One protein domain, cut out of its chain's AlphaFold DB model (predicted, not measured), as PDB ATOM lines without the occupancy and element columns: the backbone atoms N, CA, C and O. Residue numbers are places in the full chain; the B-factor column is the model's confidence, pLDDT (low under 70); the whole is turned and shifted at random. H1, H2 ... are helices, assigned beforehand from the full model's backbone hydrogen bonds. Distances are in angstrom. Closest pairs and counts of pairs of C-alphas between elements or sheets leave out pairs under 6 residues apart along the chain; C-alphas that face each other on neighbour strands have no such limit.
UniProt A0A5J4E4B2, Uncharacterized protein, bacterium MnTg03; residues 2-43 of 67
ATOM      1  N   GLN A   2      25.103 -17.984 -19.011       60.16
ATOM      2  CA  GLN A   2      25.531 -18.019 -20.413       60.16
ATOM      3  C   GLN A   2      24.902 -19.265 -21.054       60.16
ATOM      4  O   GLN A   2      25.568 -20.260 -21.275       60.16
ATOM      5  N   LEU A   3      23.585 -19.239 -21.297       74.44
ATOM      6  CA  LEU A   3      22.843 -20.372 -21.891       74.44
ATOM      7  C   LEU A   3      22.923 -20.415 -23.428       74.44
ATOM      8  O   LEU A   3      22.220 -21.186 -24.071       74.44
ATOM      9  N   ILE A   4      23.730 -19.534 -24.020       85.19
ATOM     10  CA  ILE A   4      23.857 -19.380 -25.475       85.19
ATOM     11  C   ILE A   4      25.182 -19.976 -25.962       85.19
ATOM     12  O   ILE A   4      25.221 -20.588 -27.024       85.19
ATOM     13  N   ASN A   5      26.250 -19.838 -25.170       88.38
ATOM     14  CA  ASN A   5      27.589 -20.294 -25.525       88.38
ATOM     15  C   ASN A   5      27.971 -21.459 -24.604       88.38
ATOM     16  O   ASN A   5      28.231 -21.213 -23.425       88.38
ATOM     17  N   PRO A   6      27.974 -22.711 -25.092       90.12
ATOM     18  CA  PRO A   6      28.408 -23.838 -24.282       90.12
ATOM     19  C   PRO A   6      29.899 -23.706 -23.957       90.12
ATOM     20  O   PRO A   6      30.698 -23.328 -24.817       90.12
ATOM     21  N   LYS A   7      30.276 -24.040 -22.719       90.75
ATOM     22  CA  LYS A   7      31.679 -24.130 -22.298       90.75
ATOM     23  C   LYS A   7      32.357 -25.329 -22.967       90.75
ATOM     24  O   LYS A   7      33.512 -25.237 -23.375       90.75
ATOM     25  N   TYR A   8      31.615 -26.425 -23.131       93.06
ATOM     26  CA  TYR A   8      32.104 -27.669 -23.718       93.06
ATOM     27  C   TYR A   8      31.440 -27.959 -25.064       93.06
ATOM     28  O   TYR A   8      30.218 -27.926 -25.198       93.06
ATOM     29  N   VAL A   9      32.254 -28.279 -26.069       92.12
ATOM     30  CA  VAL A   9      31.801 -28.650 -27.417       92.12
ATOM     31  C   VAL A   9      32.466 -29.960 -27.803       92.12
ATOM     32  O   VAL A   9      33.679 -30.101 -27.646       92.12
ATOM     33  N   LEU A  10      31.690 -30.899 -28.351       93.44
ATOM     34  CA  LEU A  10      32.222 -32.159 -28.859       93.44
ATOM     35  C   LEU A  10      33.095 -31.902 -30.096       93.44
ATOM     36  O   LEU A  10      32.589 -31.620 -31.181       93.44
ATOM     37  N   ARG A  11      34.416 -31.984 -29.928       92.25
ATOM     38  CA  ARG A  11      35.398 -31.798 -31.007       92.25
ATOM     39  C   ARG A  11      35.812 -33.143 -31.602       92.25
ATOM     40  O   ARG A  11      35.856 -34.151 -30.904       92.25
ATOM     41  N   ASN A  12      36.223 -33.141 -32.869       91.25
ATOM     42  CA  ASN A  12      36.605 -34.352 -33.610       91.25
ATOM     43  C   ASN A  12      37.642 -35.222 -32.887       91.25
ATOM     44  O   ASN A  12      37.517 -36.441 -32.857       91.25
ATOM     45  N   TYR A  13      38.646 -34.608 -32.262       91.62
ATOM     46  CA  TYR A  13      39.679 -35.356 -31.548       91.62
ATOM     47  C   TYR A  13      39.155 -36.065 -30.297       91.62
ATOM     48  O   TYR A  13      39.691 -37.106 -29.927       91.62
ATOM     49  N   MET A  14      38.117 -35.525 -29.653       94.19
ATOM     50  CA  MET A  14      37.477 -36.160 -28.500       94.19
ATOM     51  C   MET A  14      36.778 -37.440 -28.954       94.19
ATOM     52  O   MET A  14      36.975 -38.501 -28.368       94.19
ATOM     53  N   VAL A  15      36.062 -37.361 -30.081       93.38
ATOM     54  CA  VAL A  15      35.447 -38.530 -30.724       93.38
ATOM     55  C   VAL A  15      36.519 -39.550 -31.108       93.38
ATOM     56  O   VAL A  15      36.412 -40.712 -30.724       93.38
ATOM     57  N   GLN A  16      37.598 -39.124 -31.770       92.81
ATOM     58  CA  GLN A  16      38.702 -40.015 -32.137       92.81
ATOM     59  C   GLN A  16      39.334 -40.695 -30.915       92.81
ATOM     60  O   GLN A  16      39.594 -41.894 -30.942       92.81
ATOM     61  N   THR A  17      39.550 -39.950 -29.828       93.44
ATOM     62  CA  THR A  17      40.097 -40.491 -28.572       93.44
ATOM     63  C   THR A  17      39.169 -41.556 -27.992       93.44
ATOM     64  O   THR A  17      39.633 -42.611 -27.560       93.44
ATOM     65  N   SER A  18      37.856 -41.314 -28.036       95.75
ATOM     66  CA  SER A  18      36.860 -42.271 -27.557       95.75
ATOM     67  C   SER A  18      36.828 -43.558 -28.392       95.75
ATOM     68  O   SER A  18      36.768 -44.643 -27.821       95.75
ATOM     69  N   ILE A  19      36.975 -43.459 -29.721       95.00
ATOM     70  CA  ILE A  19      37.068 -44.614 -30.629       95.00
ATOM     71  C   ILE A  19      38.308 -45.453 -30.304       95.00
ATOM     72  O   ILE A  19      38.187 -46.655 -30.085       95.00
ATOM     73  N   VAL A  20      39.482 -44.820 -30.194       95.06
ATOM     74  CA  VAL A  20      40.750 -45.517 -29.908       95.06
ATOM     75  C   VAL A  20      40.697 -46.268 -28.572       95.06
ATOM     76  O   VAL A  20      41.193 -47.391 -28.461       95.06
ATOM     77  N   LYS A  21      40.082 -45.687 -27.536       97.25
ATOM     78  CA  LYS A  21      39.892 -46.381 -26.251       97.25
ATOM     79  C   LYS A  21      38.874 -47.518 -26.363       97.25
ATOM     80  O   LYS A  21      39.144 -48.625 -25.896       97.25
ATOM     81  N   ALA A  22      37.762 -47.292 -27.060       97.38
ATOM     82  CA  ALA A  22      36.716 -48.293 -27.251       97.38
ATOM     83  C   ALA A  22      37.205 -49.529 -28.030       97.38
ATOM     84  O   ALA A  22      36.801 -50.650 -27.713       97.38
ATOM     85  N   GLU A  23      38.117 -49.360 -28.994       97.19
ATOM     86  CA  GLU A  23      38.799 -50.467 -29.684       97.19
ATOM     87  C   GLU A  23      39.585 -51.362 -28.711       97.19
ATOM     88  O   GLU A  23      39.657 -52.579 -28.891       97.19
ATOM     89  N   ASN A  24      40.092 -50.780 -27.623       97.44
ATOM     90  CA  ASN A  24      40.753 -51.484 -26.524       97.44
ATOM     91  C   ASN A  24      39.775 -51.958 -25.431       97.44
ATOM     92  O   ASN A  24      40.208 -52.361 -24.352       97.44
ATOM     93  N   ARG A  25      38.461 -51.951 -25.710       97.12
ATOM     94  CA  ARG A  25      37.367 -52.269 -24.769       97.12
ATOM     95  C   ARG A  25      37.302 -51.341 -23.551       97.12
ATOM     96  O   ARG A  25      36.691 -51.700 -22.545       97.12
ATOM     97  N   ASP A  26      37.903 -50.159 -23.643       98.06
ATOM     98  CA  ASP A  26      37.783 -49.097 -22.652       98.06
ATOM     99  C   ASP A  26      36.746 -48.070 -23.126       98.06
ATOM    100  O   ASP A  26      36.987 -47.287 -24.043       98.06
ATOM    101  N   TYR A  27      35.570 -48.081 -22.500       97.25
ATOM    102  CA  TYR A  27      34.466 -47.175 -22.831       97.25
ATOM    103  C   TYR A  27      34.395 -45.946 -21.915       97.25
ATOM    104  O   TYR A  27      33.503 -45.119 -22.086       97.25
ATOM    105  N   SER A  28      35.351 -45.783 -20.991       97.00
ATOM    106  CA  SER A  28      35.349 -44.690 -20.006       97.00
ATOM    107  C   SER A  28      35.269 -43.305 -20.648       97.00
ATOM    108  O   SER A  28      34.592 -42.414 -20.148       97.00
ATOM    109  N   GLU A  29      35.922 -43.121 -21.794       96.25
ATOM    110  CA  GLU A  29      35.903 -41.851 -22.518       96.25
ATOM    111  C   GLU A  29      34.533 -41.540 -23.117       96.25
ATOM    112  O   GLU A  29      34.131 -40.384 -23.153       96.25
ATOM    113  N   ILE A  30      33.800 -42.562 -23.561       96.50
ATOM    114  CA  ILE A  30      32.435 -42.386 -24.063       96.50
ATOM    115  C   ILE A  30      31.531 -41.935 -22.916       96.50
ATOM    116  O   ILE A  30      30.781 -40.974 -23.080       96.50
ATOM    117  N   ASP A  31      31.645 -42.579 -21.752       96.50
ATOM    118  CA  ASP A  31      30.869 -42.222 -20.562       96.50
ATOM    119  C   ASP A  31      31.187 -40.793 -20.091       96.50
ATOM    120  O   ASP A  31      30.275 -40.015 -19.799       96.50
ATOM    121  N   ASN A  32      32.468 -40.406 -20.101       95.19
ATOM    122  CA  ASN A  32      32.902 -39.046 -19.773       95.19
ATOM    123  C   ASN A  32      32.312 -38.012 -20.739       95.19
ATOM    124  O   ASN A  32      31.765 -37.001 -20.297       95.19
ATOM    125  N   LEU A  33      32.383 -38.263 -22.052       96.06
ATOM    126  CA  LEU A  33      31.824 -37.362 -23.059       96.06
ATOM    127  C   LEU A  33      30.300 -37.262 -22.950       96.06
ATOM    128  O   LEU A  33      29.750 -36.172 -23.095       96.06
ATOM    129  N   LEU A  34      29.610 -38.366 -22.657       95.38
ATOM    130  CA  LEU A  34      28.164 -38.358 -22.441       95.38
ATOM    131  C   LEU A  34      27.784 -37.513 -21.215       95.38
ATOM    132  O   LEU A  34      26.867 -36.690 -21.294       95.38
ATOM    133  N   GLY A  35      28.510 -37.672 -20.104       93.81
ATOM    134  CA  GLY A  35      28.332 -36.845 -18.910       93.81
ATOM    135  C   GLY A  35      28.567 -35.363 -19.200       93.81
ATOM    136  O   GLY A  35      27.712 -34.527 -18.905       93.81
ATOM    137  N   LEU A  36      29.668 -35.047 -19.882       94.25
ATOM    138  CA  LEU A  36      30.039 -33.683 -20.253       94.25
ATOM    139  C   LEU A  36      28.954 -32.990 -21.089       94.25
ATOM    140  O   LEU A  36      28.558 -31.860 -20.801       94.25
ATOM    141  N   LEU A  37      28.458 -33.683 -22.119       93.69
ATOM    142  CA  LEU A  37      27.487 -33.152 -23.078       93.69
ATOM    143  C   LEU A  37      26.054 -33.095 -22.540       93.69
ATOM    144  O   LEU A  37      25.200 -32.485 -23.182       93.69
ATOM    145  N   THR A  38      25.786 -33.687 -21.374       94.25
ATOM    146  CA  THR A  38      24.489 -33.556 -20.692       94.25
ATOM    147  C   THR A  38      24.296 -32.143 -20.125       94.25
ATOM    148  O   THR A  38      23.189 -31.609 -20.178       94.25
ATOM    149  N   SER A  39      25.381 -31.510 -19.664       92.50
ATOM    150  CA  SER A  39      25.389 -30.155 -19.089       92.50
ATOM    151  C   SER A  39      26.523 -29.292 -19.675       92.50
ATOM    152  O   SER A  39      27.413 -28.849 -18.947       92.50
ATOM    153  N   PRO A  40      26.518 -28.997 -20.990       92.12
ATOM    154  CA  PRO A  40      27.663 -28.383 -21.674       92.12
ATOM    155  C   PRO A  40      27.872 -26.896 -21.337       92.12
ATOM    156  O   PRO A  40      28.889 -26.312 -21.716       92.12
ATOM    157  N   PHE A  41      26.909 -26.265 -20.660       91.94
ATOM    158  CA  PHE A  41      26.965 -24.865 -20.223       91.94
ATOM    159  C   PHE A  41      27.442 -24.705 -18.774       91.94
ATOM    160  O   PHE A  41      27.874 -23.614 -18.404       91.94
ATOM    161  N   ASP A  42      27.337 -25.761 -17.967       91.62
ATOM    162  CA  ASP A  42      27.675 -25.723 -16.546       91.62
ATOM    163  C   ASP A  42      29.180 -25.907 -16.359       91.62
ATOM    164  O   ASP A  42      29.823 -26.609 -17.135       91.62
ATOM    165  N   GLU A  43      29.765 -25.294 -15.329       88.62
ATOM    166  CA  GLU A  43      31.165 -25.562 -14.996       88.62
ATOM    167  C   GLU A  43      31.314 -26.947 -14.368       88.62
ATOM    168  O   GLU A  43      30.635 -27.277 -13.397       88.62
TER     169      GLU A  43
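Overview. This is residues 2 to 43 of the 67 residues of an uncharacterized protein of bacterium MnTg03 (UniProt A0A5J4E4B2). Two short helices, H1 and H2, fold back on each other as a helical hairpin and spread from the turn that joins them like a narrow V. A stretch with no named element, residues 2 to 11, leads into H1 from the far end of the rod-like outline, and residues 39 to 43 follow H2 at that same end. The printed part has 42 residues, with H1 then H2 along the chain and no named strand, and its class is all helix. It is loose, with a radius of gyration of the C-alphas of 11.6 A and spans of 37 by 17 by 11 A.

Along the chain. The printed part begins at Gln 2, C-alpha at (25.531, -18.019, -20.413). H1 is residues 12 to 23, 16.7 A from first to last C-alpha, and begins at C-alpha 12 at (36.605, -34.352, -33.610). H2 is residues 28 to 38, 15.6 A long in the same measure, and ends at C-alpha 38 at (24.489, -33.556, -20.692).

Arrangement. H1 and H2 form a helical hairpin. They touch, and their closest C-alphas, those of Ser 18 and Glu 29, are 5.1 A apart. They run opposite ways at a steep tilt of 39 degrees, and their centres are 11.7 A apart. In H1 and H2 every O i to N i+4 pair is within hydrogen-bond range.

Size, cuts and confidence. The two C-alphas farthest apart are those of Gln 2 and Asn 24, at 37.3 A, while those of Gln 2 and Glu 43 are 10.9 A apart. The link from H1 to H2, four residues, is tight. The printed part has no cut. Its mean pLDDT is 92.6, and residue 2 is the one printed residue under 70.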